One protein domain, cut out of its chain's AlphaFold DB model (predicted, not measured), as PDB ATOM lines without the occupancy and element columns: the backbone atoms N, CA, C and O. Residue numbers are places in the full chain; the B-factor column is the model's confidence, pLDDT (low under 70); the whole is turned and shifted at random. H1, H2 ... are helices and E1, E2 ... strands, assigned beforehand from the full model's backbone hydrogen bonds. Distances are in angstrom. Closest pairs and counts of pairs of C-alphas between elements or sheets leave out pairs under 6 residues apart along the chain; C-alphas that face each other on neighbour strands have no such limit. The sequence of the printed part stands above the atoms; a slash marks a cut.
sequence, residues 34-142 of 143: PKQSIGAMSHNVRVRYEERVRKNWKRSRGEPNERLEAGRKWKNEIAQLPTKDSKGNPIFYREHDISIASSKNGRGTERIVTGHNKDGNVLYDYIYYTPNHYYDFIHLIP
ATOM      1  N   PRO A  34     121.708  65.206  82.341       91.94
ATOM      2  CA  PRO A  34     120.345  65.526  81.947       91.94
ATOM      3  C   PRO A  34     120.164  67.045  81.982       91.94
ATOM      4  O   PRO A  34     120.643  67.723  82.894       91.94
ATOM      5  N   LYS A  35     119.524  67.581  80.944       92.81
ATOM      6  CA  LYS A  35     119.227  69.008  80.832       92.81
ATOM      7  C   LYS A  35     117.836  69.258  81.382       92.81
ATOM      8  O   LYS A  35     116.896  68.577  80.981       92.81
ATOM      9  N   GLN A  36     117.700  70.257  82.241       95.12
ATOM     10  CA  GLN A  36     116.410  70.662  82.780       95.12
ATOM     11  C   GLN A  36     116.314  72.181  82.777       95.12
ATOM     12  O   GLN A  36     117.234  72.871  83.213       95.12
ATOM     13  N   SER A  37     115.199  72.712  82.273       94.81
ATOM     14  CA  SER A  37     114.918  74.142  82.406       94.81
ATOM     15  C   SER A  37     114.798  74.496  83.881       94.81
ATOM     16  O   SER A  37     114.148  73.769  84.638       94.81
ATOM     17  N   ILE A  38     115.338  75.649  84.278       94.38
ATOM     18  CA  ILE A  38     115.145  76.160  85.637       94.38
ATOM     19  C   ILE A  38     113.655  76.241  86.004       94.38
ATOM     20  O   ILE A  38     113.286  75.956  87.138       94.38
ATOM     21  N   GLY A  39     112.770  76.521  85.038       94.06
ATOM     22  CA  GLY A  39     111.323  76.573  85.263       94.06
ATOM     23  C   GLY A  39     110.704  75.252  85.729       94.06
ATOM     24  O   GLY A  39     109.692  75.293  86.423       94.06
ATOM     25  N   ALA A  40     111.326  74.120  85.385       94.38
ATOM     26  CA  ALA A  40     110.880  72.771  85.729       94.38
ATOM     27  C   ALA A  40     111.528  72.221  87.013       94.38
ATOM     28  O   ALA A  40     111.265  71.082  87.391       94.38
ATOM     29  N   MET A  41     112.417  72.979  87.661       94.38
ATOM     30  CA  MET A  41     113.028  72.579  88.930       94.38
ATOM     31  C   MET A  41     112.062  72.789  90.104       94.38
ATOM     32  O   MET A  41     111.081  73.527  89.997       94.38
ATOM     33  N   SER A  42     112.359  72.177  91.254       94.44
ATOM     34  CA  SER A  42     111.589  72.397  92.484       94.44
ATOM     35  C   SER A  42     111.563  73.879  92.882       94.44
ATOM     36  O   SER A  42     112.478  74.647  92.569       94.44
ATOM     37  N   HIS A  43     110.517  74.287  93.610       92.81
ATOM     38  CA  HIS A  43     110.337  75.678  94.033       92.81
ATOM     39  C   HIS A  43     111.582  76.240  94.741       92.81
ATOM     40  O   HIS A  43     112.035  77.331  94.402       92.81
ATOM     41  N   ASN A  44     112.187  75.466  95.651       90.44
ATOM     42  CA  ASN A  44     113.377  75.895  96.385       90.44
ATOM     43  C   ASN A  44     114.581  76.134  95.453       90.44
ATOM     44  O   ASN A  44     115.230  77.172  95.541       90.44
ATOM     45  N   VAL A  45     114.846  75.229  94.503       93.88
ATOM     46  CA  VAL A  45     115.946  75.397  93.537       93.88
ATOM     47  C   VAL A  45     115.750  76.661  92.698       93.88
ATOM     48  O   VAL A  45     116.699  77.420  92.505       93.88
ATOM     49  N   ARG A  46     114.519  76.920  92.243       95.38
ATOM     50  CA  ARG A  46     114.180  78.117  91.462       95.38
ATOM     51  C   ARG A  46     114.413  79.406  92.237       95.38
ATOM     52  O   ARG A  46     115.138  80.271  91.757       95.38
ATOM     53  N   VAL A  47     113.846  79.511  93.440       93.06
ATOM     54  CA  VAL A  47     113.974  80.709  94.287       93.06
ATOM     55  C   VAL A  47     115.441  81.001  94.574       93.06
ATOM     56  O   VAL A  47     115.882  82.143  94.456       93.06
ATOM     57  N   ARG A  48     116.234  79.967  94.882       91.94
ATOM     58  CA  ARG A  48     117.673  80.138  95.098       91.94
ATOM     59  C   ARG A  48     118.394  80.561  93.834       91.94
ATOM     60  O   ARG A  48     119.176  81.501  93.896       91.94
ATOM     61  N   TYR A  49     118.124  79.941  92.692       95.06
ATOM     62  CA  TYR A  49     118.708  80.369  91.423       95.06
ATOM     63  C   TYR A  49     118.429  81.856  91.140       95.06
ATOM     64  O   TYR A  49     119.365  82.614  90.889       95.06
ATOM     65  N   GLU A  50     117.174  82.292  91.251       94.81
ATOM     66  CA  GLU A  50     116.761  83.684  91.019       94.81
ATOM     67  C   GLU A  50     117.428  84.654  92.008       94.81
ATOM     68  O   GLU A  50     117.957  85.695  91.607       94.81
ATOM     69  N   GLU A  51     117.500  84.287  93.291       93.19
ATOM     70  CA  GLU A  51     118.226  85.048  94.310       93.19
ATOM     71  C   GLU A  51     119.707  85.220  93.935       93.19
ATOM     72  O   GLU A  51     120.273  86.314  94.062       93.19
ATOM     73  N   ARG A  52     120.347  84.147  93.454       93.94
ATOM     74  CA  ARG A  52     121.757  84.159  93.052       93.94
ATOM     75  C   ARG A  52     121.991  84.993  91.801       93.94
ATOM     76  O   ARG A  52     122.957  85.757  91.789       93.94
ATOM     77  N   VAL A  53     121.106  84.912  90.808       94.81
ATOM     78  CA  VAL A  53     121.136  85.780  89.621       94.81
ATOM     79  C   VAL A  53     121.028  87.246  90.037       94.81
ATOM     80  O   VAL A  53     121.898  88.035  89.680       94.81
ATOM     81  N   ARG A  54     120.060  87.609  90.893       95.00
ATOM     82  CA  ARG A  54     119.886  88.988  91.393       95.00
ATOM     83  C   ARG A  54     121.105  89.508  92.163       95.00
ATOM     84  O   ARG A  54     121.405  90.698  92.137       95.00
ATOM     85  N   LYS A  55     121.825  88.621  92.853       93.88
ATOM     86  CA  LYS A  55     123.075  88.935  93.568       93.88
ATOM     87  C   LYS A  55     124.322  88.839  92.677       93.88
ATOM     88  O   LYS A  55     125.434  88.897  93.206       93.88
ATOM     89  N   ASN A  56     124.174  88.683  91.358       93.75
ATOM     90  CA  ASN A  56     125.269  88.489  90.399       93.75
ATOM     91  C   ASN A  56     126.246  87.384  90.825       93.75
ATOM     92  O   ASN A  56     127.462  87.522  90.694       93.75
ATOM     93  N   TRP A  57     125.720  86.312  91.425       94.81
ATOM     94  CA  TRP A  57     126.489  85.172  91.925       94.81
ATOM     95  C   TRP A  57     127.630  85.541  92.900       94.81
ATOM     96  O   TRP A  57     128.549  84.746  93.126       94.81
ATOM     97  N   LYS A  58     127.561  86.720  93.541       91.75
ATOM     98  CA  LYS A  58     128.578  87.227  94.478       91.75
ATOM     99  C   LYS A  58     128.681  86.383  95.741       91.75
ATOM    100  O   LYS A  58     127.684  85.872  96.251       91.75
ATOM    101  N   ARG A  59     129.892  86.262  96.286       92.00
ATOM    102  CA  ARG A  59     130.130  85.499  97.516       92.00
ATOM    103  C   ARG A  59     129.285  86.046  98.672       92.00
ATOM    104  O   ARG A  59     129.263  87.251  98.891       92.00
ATOM    105  N   SER A  60     128.668  85.154  99.436       89.50
ATOM    106  CA  SER A  60     128.013  85.475 100.706       89.50
ATOM    107  C   SER A  60     128.327  84.392 101.732       89.50
ATOM    108  O   SER A  60     128.428  83.209 101.390       89.50
ATOM    109  N   ARG A  61     128.537  84.804 102.983       83.62
ATOM    110  CA  ARG A  61     128.550  83.884 104.124       83.62
ATOM    111  C   ARG A  61     127.119  83.759 104.636       83.62
ATOM    112  O   ARG A  61     126.378  84.733 104.556       83.62
ATOM    113  N   GLY A  62     126.753  82.567 105.094       72.50
ATOM    114  CA  GLY A  62     125.476  82.367 105.769       72.50
ATOM    115  C   GLY A  62     125.477  83.043 107.134       72.50
ATOM    116  O   GLY A  62     126.542  83.218 107.736       72.50
ATOM    117  N   GLU A  63     124.290  83.398 107.608       72.75
ATOM    118  CA  GLU A  63     124.096  83.921 108.956       72.75
ATOM    119  C   GLU A  63     124.391  82.828 110.001       72.75
ATOM    120  O   GLU A  63     124.315  81.632 109.690       72.75
ATOM    121  N   PRO A  64     124.717  83.189 111.257       65.19
ATOM    122  CA  PRO A  64     125.077  82.222 112.298       65.19
ATOM    123  C   PRO A  64     124.064  81.079 112.481       65.19
ATOM    124  O   PRO A  64     124.468  79.939 112.725       65.19
ATOM    125  N   ASN A  65     122.772  81.375 112.296       62.88
ATOM    126  CA  ASN A  65     121.659  80.438 112.481       62.88
ATOM    127  C   ASN A  65     121.155  79.818 111.162       62.88
ATOM    128  O   ASN A  65     120.492  78.786 111.190       62.88
ATOM    129  N   GLU A  66     121.531  80.385 110.011       65.88
ATOM    130  CA  GLU A  66     121.173  79.911 108.670       65.88
ATOM    131  C   GLU A  66     122.429  79.854 107.797       65.88
ATOM    132  O   GLU A  66     122.755  80.764 107.030       65.88
ATOM    133  N   ARG A  67     123.180  78.760 107.941       72.31
ATOM    134  CA  ARG A  67     124.507  78.591 107.333       72.31
ATOM    135  C   ARG A  67     124.467  78.285 105.835       72.31
ATOM    136  O   ARG A  67     125.073  77.313 105.404       72.31
ATOM    137  N   LEU A  68     123.783  79.095 105.037       83.38
ATOM    138  CA  LEU A  68     123.804  78.980 103.581       83.38
ATOM    139  C   LEU A  68     124.889  79.883 103.013       83.38
ATOM    140  O   LEU A  68     124.815  81.109 103.049       83.38
ATOM    141  N   GLU A  69     125.933  79.255 102.501       88.75
ATOM    142  CA  GLU A  69     127.057  79.921 101.881       88.75
ATOM    143  C   GLU A  69     126.925  79.898 100.363       88.75
ATOM    144  O   GLU A  69     126.361  78.986  99.754       88.75
ATOM    145  N   ALA A  70     127.508  80.905  99.725       91.62
ATOM    146  CA  ALA A  70     127.498  80.974  98.280       91.62
ATOM    147  C   ALA A  70     128.778  81.584  97.721       91.62
ATOM    148  O   ALA A  70     129.425  82.424  98.349       91.62
ATOM    149  N   GLY A  71     129.150  81.161  96.515       92.81
ATOM    150  CA  GLY A  71     130.296  81.675  95.773       92.81
ATOM    151  C   GLY A  71     131.660  81.173  96.257       92.81
ATOM    152  O   GLY A  71     132.683  81.768  95.890       92.81
ATOM    153  N   ARG A  72     131.718  80.107  97.073       94.12
ATOM    154  CA  ARG A  72     132.994  79.448  97.419       94.12
ATOM    155  C   ARG A  72     133.539  78.724  96.191       94.12
ATOM    156  O   ARG A  72     132.774  78.239  95.368       94.12
ATOM    157  N   LYS A  73     134.869  78.691  96.045       95.94
ATOM    158  CA  LYS A  73     135.519  77.973  94.942       95.94
ATOM    159  C   LYS A  73     135.251  76.476  95.098       95.94
ATOM    160  O   LYS A  73     135.572  75.921  96.147       95.94
ATOM    161  N   TRP A  74     134.743  75.844  94.045       96.00
ATOM    162  CA  TRP A  74     134.650  74.393  93.941       96.00
ATOM    163  C   TRP A  74     135.672  73.923  92.911       96.00
ATOM    164  O   TRP A  74     135.683  74.377  91.772       96.00
ATOM    165  N   LYS A  75     136.593  73.058  93.329       92.06
ATOM    166  CA  LYS A  75     137.791  72.751  92.539       92.06
ATOM    167  C   LYS A  75     137.550  71.797  91.371       92.06
ATOM    168  O   LYS A  75     138.447  71.658  90.550       92.06
ATOM    169  N   ASN A  76     136.399  71.118  91.322       92.31
ATOM    170  CA  ASN A  76     136.135  70.065  90.339       92.31
ATOM    171  C   ASN A  76     137.292  69.038  90.271       92.31
ATOM    172  O   ASN A  76     137.764  68.681  89.196       92.31
ATOM    173  N   GLU A  77     137.811  68.609  91.433       85.50
ATOM    174  CA  GLU A  77     139.114  67.918  91.543       85.50
ATOM    175  C   GLU A  77     139.197  66.622  90.728       85.50
ATOM    176  O   GLU A  77     140.281  66.188  90.334       85.50
ATOM    177  N   ILE A  78     138.055  65.976  90.501       82.69
ATOM    178  CA  ILE A  78     137.959  64.729  89.745       82.69
ATOM    179  C   ILE A  78     137.407  64.921  88.324       82.69
ATOM    180  O   ILE A  78     137.063  63.935  87.682       82.69
ATOM    181  N   ALA A  79     137.349  66.168  87.837       86.69
ATOM    182  CA  ALA A  79     136.846  66.544  86.512       86.69
ATOM    183  C   ALA A  79     135.438  65.988  86.214       86.69
ATOM    184  O   ALA A  79     135.163  65.490  85.126       86.69
ATOM    185  N   GLN A  80     134.553  66.067  87.211       87.94
ATOM    186  CA  GLN A  80     133.149  65.666  87.114       87.94
ATOM    187  C   GLN A  80     132.311  66.584  86.236       87.94
ATOM    188  O   GLN A  80     131.334  66.116  85.677       87.94
ATOM    189  N   LEU A  81     132.670  67.867  86.164       91.75
ATOM    190  CA  LEU A  81     132.109  68.849  85.236       91.75
ATOM    191  C   LEU A  81     133.146  69.216  84.157       91.75
ATOM    192  O   LEU A  81     134.343  68.984  84.374       91.75
ATOM    193  N   PRO A  82     132.749  69.800  83.008       92.50
ATOM    194  CA  PRO A  82     133.692  70.232  81.977       92.50
ATOM    195  C   PRO A  82     134.795  71.146  82.525       92.50
ATOM    196  O   PRO A  82     134.532  72.109  83.230       92.50
ATOM    197  N   THR A  83     136.055  70.872  82.195       93.00
ATOM    198  CA  THR A  83     137.185  71.719  82.626       93.00
ATOM    199  C   THR A  83     137.465  72.873  81.669       93.00
ATOM    200  O   THR A  83     138.187  73.806  82.025       93.00
ATOM    201  N   LYS A  84     136.896  72.813  80.460       93.38
ATOM    202  CA  LYS A  84     137.036  73.810  79.402       93.38
ATOM    203  C   LYS A  84     135.689  74.144  78.775       93.38
ATOM    204  O   LYS A  84     134.818  73.273  78.695       93.38
ATOM    205  N   ASP A  85     135.547  75.386  78.330       92.56
ATOM    206  CA  ASP A  85     134.393  75.840  77.562       92.56
ATOM    207  C   ASP A  85     134.442  75.340  76.104       92.56
ATOM    208  O   ASP A  85     135.383  74.655  75.689       92.56
ATOM    209  N   SER A  86     133.420  75.671  75.312       89.00
ATOM    210  CA  SER A  86     133.334  75.306  73.889       89.00
ATOM    211  C   SER A  86     134.462  75.889  73.030       89.00
ATOM    212  O   SER A  86     134.732  75.368  71.952       89.00
ATOM    213  N   LYS A  87     135.143  76.933  73.513       92.12
ATOM    214  CA  LYS A  87     136.290  77.584  72.867       92.12
ATOM    215  C   LYS A  87     137.632  77.062  73.397       92.12
ATOM    216  O   LYS A  87     138.681  77.512  72.950       92.12
ATOM    217  N   GLY A  88     137.621  76.121  74.343       91.94
ATOM    218  CA  GLY A  88     138.818  75.549  74.953       91.94
ATOM    219  C   GLY A  88     139.400  76.354  76.124       91.94
ATOM    220  O   GLY A  88     140.443  75.955  76.654       91.94
ATOM    221  N   ASN A  89     138.748  77.434  76.566       95.69
ATOM    222  CA  ASN A  89     139.188  78.219  77.723       95.69
ATOM    223  C   ASN A  89     138.870  77.487  79.032       95.69
ATOM    224  O   ASN A  89     137.847  76.811  79.110       95.69
ATOM    225  N   PRO A  90     139.691  77.628  80.087       95.62
ATOM    226  CA  PRO A  90     139.426  76.988  81.373       95.62
ATOM    227  C   PRO A  90     138.147  77.518  82.039       95.62
ATOM    228  O   PRO A  90     137.873  78.720  82.012       95.62
ATOM    229  N   ILE A  91     137.413  76.620  82.702       97.12
ATOM    230  CA  ILE A  91     136.233  76.955  83.510       97.12
ATOM    231  C   ILE A  91     136.585  76.883  84.998       97.12
ATOM    232  O   ILE A  91     137.136  75.892  85.479       97.12
ATOM    233  N   PHE A  92     136.207  77.917  85.748       97.69
ATOM    234  CA  PHE A  92     136.391  77.997  87.194       97.69
ATOM    235  C   PHE A  92     135.049  77.891  87.907       97.69
ATOM    236  O   PHE A  92     134.187  78.750  87.747       97.69
ATOM    237  N   TYR A  93     134.871  76.863  88.730       97.75
ATOM    238  CA  TYR A  93     133.583  76.626  89.371       97.75
ATOM    239  C   TYR A  93     133.450  77.272  90.750       97.75
ATOM    240  O   TYR A  93     134.393  77.333  91.552       97.75
ATOM    241  N   ARG A  94     132.229  77.716  91.047       97.56
ATOM    242  CA  ARG A  94     131.799  78.154  92.375       97.56
ATOM    243  C   ARG A  94     130.532  77.428  92.796       97.56
ATOM    244  O   ARG A  94     129.668  77.174  91.971       97.56
ATOM    245  N   GLU A  95     130.426  77.118  94.078       95.94
ATOM    246  CA  GLU A  95     129.266  76.450  94.676       95.94
ATOM    247  C   GLU A  95     128.371  77.433  95.446       95.94
ATOM    248  O   GLU A  95     128.850  78.400  96.050       95.94
ATOM    249  N   HIS A  96     127.066  77.164  95.430       95.50
ATOM    250  CA  HIS A  96     126.028  77.940  96.102       95.50
ATOM    251  C   HIS A  96     125.040  76.982  96.765       95.50
ATOM    252  O   HIS A  96     124.488  76.108  96.096       95.50
ATOM    253  N   ASP A  97     124.834  77.128  98.070       93.50
ATOM    254  CA  ASP A  97     123.914  76.275  98.821       93.50
ATOM    255  C   ASP A  97     122.454  76.526  98.463       93.50
ATOM    256  O   ASP A  97     122.051  77.666  98.231       93.50
ATOM    257  N   ILE A  98     121.655  75.455  98.478       89.00
ATOM    258  CA  ILE A  98     120.201  75.536  98.277       89.00
ATOM    259  C   ILE A  98     119.425  75.221  99.559       89.00
ATOM    260  O   ILE A  98     118.460  75.915  99.877       89.00
ATOM    261  N   SER A  99     119.825  74.184 100.296       81.75
ATOM    262  CA  SER A  99     119.092  73.695 101.468       81.75
ATOM    263  C   SER A  99     119.945  73.648 102.733       81.75
ATOM    264  O   SER A  99     121.175  73.582 102.681       81.75
ATOM    265  N   ILE A 100     119.268  73.697 103.882       76.25
ATOM    266  CA  ILE A 100     119.829  73.492 105.225       76.25
ATOM    267  C   ILE A 100     119.671  72.004 105.575       76.25
ATOM    268  O   ILE A 100     118.716  71.358 105.143       76.25
ATOM    269  N   ALA A 101     120.616  71.434 106.321       69.69
ATOM    270  CA  ALA A 101     120.523  70.054 106.782       69.69
ATOM    271  C   ALA A 101     119.368  69.895 107.781       69.69
ATOM    272  O   ALA A 101     119.218  70.692 108.703       69.69
ATOM    273  N   SER A 102     118.587  68.826 107.639       61.88
ATOM    274  CA  SER A 102     117.401  68.566 108.467       61.88
ATOM    275  C   SER A 102     117.703  68.345 109.954       61.88
ATOM    276  O   SER A 102     116.814  68.499 110.783       61.88
ATOM    277  N   SER A 103     118.939  67.982 110.316       54.88
ATOM    278  CA  SER A 103     119.265  67.492 111.660       54.88
ATOM    279  C   SER A 103     120.263  68.345 112.450       54.88
ATOM    280  O   SER A 103     120.795  67.844 113.439       54.88
ATOM    281  N   LYS A 104     120.583  69.574 112.013       54.97
ATOM    282  CA  LYS A 104     121.436  70.574 112.706       54.97
ATOM    283  C   LYS A 104     121.585  71.817 111.820       54.97
ATOM    284  O   LYS A 104     121.539  71.667 110.606       54.97
ATOM    285  N   ASN A 105     121.872  72.982 112.416       57.75
ATOM    286  CA  ASN A 105     122.187  74.285 111.783       57.75
ATOM    287  C   ASN A 105     123.403  74.234 110.822       57.75
ATOM    288  O   ASN A 105     124.421  74.894 111.026       57.75
ATOM    289  N   GLY A 106     123.350  73.392 109.797       67.31
ATOM    290  CA  GLY A 106     124.418  73.088 108.856       67.31
ATOM    291  C   GLY A 106     123.900  73.078 107.424       67.31
ATOM    292  O   GLY A 106     122.704  73.181 107.169       67.31
ATOM    293  N   ARG A 107     124.815  72.964 106.467       77.69
ATOM    294  CA  ARG A 107     124.499  72.988 105.036       77.69
ATOM    295  C   ARG A 107     123.877  71.651 104.629       77.69
ATOM    296  O   ARG A 107     124.430  70.607 104.967       77.69
ATOM    297  N   GLY A 108     122.765  71.679 103.897       83.81
ATOM    298  CA  GLY A 108     122.163  70.496 103.271       83.81
ATOM    299  C   GLY A 108     123.071  69.921 102.182       83.81
ATOM    300  O   GLY A 108     124.211  70.361 102.023       83.81
ATOM    301  N   THR A 109     122.604  68.951 101.401       88.25
ATOM    302  CA  THR A 109     123.411  68.340 100.325       88.25
ATOM    303  C   THR A 109     123.297  69.076  98.993       88.25
ATOM    304  O   THR A 109     124.180  68.962  98.148       88.25
ATOM    305  N   GLU A 110     122.237  69.854  98.803       93.75
ATOM    306  CA  GLU A 110     121.921  70.452  97.510       93.75
ATOM    307  C   GLU A 110     122.763  71.691  97.205       93.75
ATOM    308  O   GLU A 110     122.922  72.584  98.050       93.75
ATOM    309  N   ARG A 111     123.276  71.776  95.974       95.62
ATOM    310  CA  ARG A 111     124.071  72.917  95.501       95.62
ATOM    311  C   ARG A 111     123.703  73.292  94.074       95.62
ATOM    312  O   ARG A 111     123.442  72.420  93.249       95.62
ATOM    313  N   ILE A 112     123.796  74.582  93.764       96.81
ATOM    314  CA  ILE A 112     124.050  75.046  92.399       96.81
ATOM    315  C   ILE A 112     125.557  75.261  92.258       96.81
ATOM    316  O   ILE A 112     126.198  75.844  93.131       96.81
ATOM    317  N   VAL A 113     126.129  74.797  91.156       97.38
ATOM    318  CA  VAL A 113     127.526  74.987  90.783       97.38
ATOM    319  C   VAL A 113     127.567  75.812  89.501       97.38
ATOM    320  O   VAL A 113     127.003  75.407  88.488       97.38
ATOM    321  N   THR A 114     128.221  76.972  89.540       97.69
ATOM    322  CA  THR A 114     128.336  77.886  88.397       97.69
ATOM    323  C   THR A 114     129.747  77.926  87.855       97.69
ATOM    324  O   THR A 114     130.703  78.098  88.615       97.69
ATOM    325  N   GLY A 115     129.878  77.789  86.541       97.56
ATOM    326  CA  GLY A 115     131.112  78.045  85.817       97.56
ATOM    327  C   GLY A 115     131.369  79.542  85.675       97.56
ATOM    328  O   GLY A 115     130.448  80.336  85.487       97.56
ATOM    329  N   HIS A 116     132.636  79.923  85.765       97.56
ATOM    330  CA  HIS A 116     133.118  81.275  85.532       97.56
ATOM    331  C   HIS A 116     134.313  81.249  84.584       97.56
ATOM    332  O   HIS A 116     135.094  80.293  84.589       97.56
ATOM    333  N   ASN A 117     134.484  82.318  83.811       96.88
ATOM    334  CA  ASN A 117     135.709  82.550  83.058       96.88
ATOM    335  C   ASN A 117     136.838  83.060  83.983       96.88
ATOM    336  O   ASN A 117     136.641  83.280  85.184       96.88
ATOM    337  N   LYS A 118     138.033  83.267  83.419       95.44
ATOM    338  CA  LYS A 118     139.208  83.777  84.151       95.44
ATOM    339  C   LYS A 118     138.994  85.159  84.788       95.44
ATOM    340  O   LYS A 118     139.587  85.440  85.824       95.44
ATOM    341  N   ASP A 119     138.121  85.979  84.203       95.12
ATOM    342  CA  ASP A 119     137.804  87.337  84.663       95.12
ATOM    343  C   ASP A 119     136.711  87.336  85.750       95.12
ATOM    344  O   ASP A 119     136.352  88.376  86.296       95.12
ATOM    345  N   GLY A 120     136.177  86.159  86.096       93.31
ATOM    346  CA  GLY A 120     135.135  85.985  87.105       93.31
ATOM    347  C   GLY A 120     133.704  86.109  86.577       93.31
ATOM    348  O   GLY A 120     132.767  85.934  87.360       93.31
ATOM    349  N   ASN A 121     133.516  86.333  85.275       95.75
ATOM    350  CA  ASN A 121     132.197  86.395  84.648       95.75
ATOM    351  C   ASN A 121     131.547  85.014  84.622       95.75
ATOM    352  O   ASN A 121     132.210  84.015  84.353       95.75
ATOM    353  N   VAL A 122     130.246  84.971  84.903       96.62
ATOM    354  CA  VAL A 122     129.455  83.733  84.906       96.62
ATOM    355  C   VAL A 122     129.299  83.221  83.481       96.62
ATOM    356  O   VAL A 122     128.973  83.980  82.572       96.62
ATOM    357  N   LEU A 123     129.497  81.919  83.303       96.00
ATOM    358  CA  LEU A 123     129.226  81.212  82.062       96.00
ATOM    359  C   LEU A 123     127.895  80.467  82.218       96.00
ATOM    360  O   LEU A 123     127.844  79.405  82.838       96.00
ATOM    361  N   TYR A 124     126.810  81.039  81.693       93.94
ATOM    362  CA  TYR A 124     125.452  80.514  81.891       93.94
ATOM    363  C   TYR A 124     125.215  79.134  81.255       93.94
ATOM    364  O   TYR A 124     124.389  78.379  81.759       93.94
ATOM    365  N   ASP A 125     126.016  78.756  80.255       93.88
ATOM    366  CA  ASP A 125     126.034  77.405  79.664       93.88
ATOM    367  C   ASP A 125     126.669  76.336  80.573       93.88
ATOM    368  O   ASP A 125     126.759  75.162  80.209       93.88
ATOM    369  N   TYR A 126     127.183  76.739  81.739       95.44
ATOM    370  CA  TYR A 126     127.889  75.874  82.680       95.44
ATOM    371  C   TYR A 126     127.334  76.045  84.092       95.44
ATOM    372  O   TYR A 126     128.086  76.207  85.058       95.44
ATOM    373  N   ILE A 127     126.007  76.010  84.211       96.75
ATOM    374  CA  ILE A 127     125.311  75.996  85.495       96.75
ATOM    375  C   ILE A 127     124.729  74.609  85.739       96.75
ATOM    376  O   ILE A 127     123.962  74.073  84.941       96.75
ATOM    377  N   TYR A 128     125.075  74.035  86.883       96.62
ATOM    378  CA  TYR A 128     124.673  72.688  87.248       96.62
ATOM    379  C   TYR A 128     124.006  72.678  88.610       96.62
ATOM    380  O   TYR A 128     124.437  73.367  89.530       96.62
ATOM    381  N   TYR A 129     122.976  71.862  88.757       96.31
ATOM    382  CA  TYR A 129     122.398  71.515  90.045       96.31
ATOM    383  C   TYR A 129     122.901  70.140  90.465       96.31
ATOM    384  O   TYR A 129     122.965  69.229  89.642       96.31
ATOM    385  N   THR A 130     123.226  69.982  91.744       93.88
ATOM    386  CA  THR A 130     123.462  68.675  92.352       93.88
ATOM    387  C   THR A 130     122.533  68.495  93.553       93.88
ATOM    388  O   THR A 130     122.575  69.318  94.475       93.88
ATOM    389  N   PRO A 131     121.691  67.444  93.576       90.81
ATOM    390  CA  PRO A 131     120.795  67.184  94.703       90.81
ATOM    391  C   PRO A 131     121.526  66.581  95.915       90.81
ATOM    392  O   PRO A 131     121.059  66.650  97.052       90.81
ATOM    393  N   ASN A 132     122.688  65.971  95.689       84.75
ATOM    394  CA  ASN A 132     123.285  65.021  96.621       84.75
ATOM    395  C   ASN A 132     124.742  65.326  96.976       84.75
ATOM    396  O   ASN A 132     125.456  64.435  97.406       84.75
ATOM    397  N   HIS A 133     125.182  66.582  96.905       87.94
ATOM    398  CA  HIS A 133     126.546  66.984  97.270       87.94
ATOM    399  C   HIS A 133     127.606  66.439  96.295       87.94
ATOM    400  O   HIS A 133     128.588  65.798  96.680       87.94
ATOM    401  N   TYR A 134     127.402  66.770  95.017       90.12
ATOM    402  CA  TYR A 134     128.292  66.538  93.877       90.12
ATOM    403  C   TYR A 134     128.424  65.084  93.414       90.12
ATOM    404  O   TYR A 134     129.398  64.801  92.728       90.12
ATOM    405  N   TYR A 135     127.520  64.154  93.747       83.25
ATOM    406  CA  TYR A 135     127.557  62.839  93.082       83.25
ATOM    407  C   TYR A 135     126.933  62.922  91.694       83.25
ATOM    408  O   TYR A 135     127.582  62.561  90.716       83.25
ATOM    409  N   ASP A 136     125.725  63.482  91.621       86.88
ATOM    410  CA  ASP A 136     124.975  63.649  90.382       86.88
ATOM    411  C   ASP A 136     124.824  65.121  90.025       86.88
ATOM    412  O   ASP A 136     124.748  65.990  90.902       86.88
ATOM    413  N   PHE A 137     124.746  65.388  88.722       92.69
ATOM    414  CA  PHE A 137     124.574  66.727  88.182       92.69
ATOM    415  C   PHE A 137     123.491  66.773  87.108       92.69
ATOM    416  O   PHE A 137     123.466  65.959  86.187       92.69
ATOM    417  N   ILE A 138     122.649  67.798  87.198       94.69
ATOM    418  CA  ILE A 138     121.682  68.212  86.183       94.69
ATOM    419  C   ILE A 138     122.190  69.525  85.589       94.69
ATOM    420  O   ILE A 138     122.515  70.452  86.331       94.69
ATOM    421  N   HIS A 139     122.265  69.620  84.265       95.38
ATOM    422  CA  HIS A 139     122.582  70.875  83.589       95.38
ATOM    423  C   HIS A 139     121.326  71.752  83.573       95.38
ATOM    424  O   HIS A 139     120.323  71.407  82.944       95.38
ATOM    425  N   LEU A 140     121.387  72.878  84.281       95.69
ATOM    426  CA  LEU A 140     120.309  73.853  84.319       95.69
ATOM    427  C   LEU A 140     120.332  74.711  83.058       95.69
ATOM    428  O   LEU A 140     121.324  75.376  82.782       95.69
ATOM    429  N   ILE A 141     119.221  74.719  82.330       93.12
ATOM    430  CA  ILE A 141     119.008  75.606  81.190       93.12
ATOM    431  C   ILE A 141     118.291  76.857  81.714       93.12
ATOM    432  O   ILE A 141     117.155  76.736  82.202       93.12
ATOM    433  N   PRO A 142     118.938  78.039  81.679       85.81
ATOM    434  CA  PRO A 142     118.270  79.301  81.975       85.81
ATOM    435  C   PRO A 142     117.046  79.476  81.068       85.81
ATOM    436  O   PRO A 142     117.009  78.930  79.966       85.81
TER     437      PRO A 142
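Overview. This is residues 34 to 142 of the 143 residues of an uncharacterized protein of Helicobacter sp. MIT 03-1614 (UniProt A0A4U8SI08). A strongly twisted sheet of six strands has the one named helix, H1, over one of its faces, and long loops extend from the ends of the strands. The loops at residues 75 to 91 and 98 to 110 reach to opposite ends of the longest axis. The printed part has 109 residues, with one named helix and six named strands in the order E1 H1 E2 E3 E4 E5 E6; the sheet's order is E1 E6 E5 E4 E3 E2, mixed. The class is mixed, helices and strands, with 45 residues, under half, in named elements. The whole is compact, with a radius of gyration of the C-alphas of 13.4 A and spans of 42 by 29 by 27 A.

Along the chain. E1, residues 35 to 37, begins with C-alpha 35 at (119.227, 69.008, 80.832). After a tight link comes H1, residues 43 to 54, 16.6 A long. E2 holds residues 70 to 74 and E3 residues 92 to 97, 17.1 A long. E4, residues 111 to 116, measures 15.8 A from C-alpha 111 at (124.071, 72.917, 95.501) to its last C-alpha. E5, residues 122 to 130, spans 17.8 A and bends by 86 degrees at residue 125. E6, residues 138 to 141, ends with C-alpha 141 at (119.008, 75.606, 81.190).

Arrangement. E1 and E2 are the edge strands of the sheet. E1 and E6 are parallel, with N 36 and O 139 2.9 A apart, within hydrogen-bond range. E2 to E6 form a meander, each strand the antiparallel neighbour of the one before. Pairs within hydrogen-bond range are N 71 and O 95 at 2.8 A for the hairpin E2 and E3, N 94 and O 114 at 2.9 A for E3 and E4, N 113 and O 128 at 2.7 A for E4 and E5, and N 138 and O 129 at 2.8 A for E5 and E6. The pairing of E6 is staggered: residues 138 to 139 pair with E5, residues 139 to 141 with E1. H1 is on the sheet at a height of 8.7 A, two layers with the helix on one face. It lies over E5 and, only just, over E4, with 3 of its C-alphas falling on E4. It runs along the strands, at 25 degrees to E5 on the local plane. The closest C-alphas of H1 and E4 are those of Tyr 49 and Ile 112, 7.6 A apart. In H1 every O i to N i+4 pair is within hydrogen-bond range.

Size, cuts and confidence. The two C-alphas farthest apart are those of Lys 87 and Ser 103, 43.5 A. The printed part has no cut. The links H1 to E2, E2 to E3 and E3 to E4 are long, with 15, 17 and 13 residues. The mean pLDDT of the printed part is 89.5, and residues 64 to 66 and 101 to 106 are under 70.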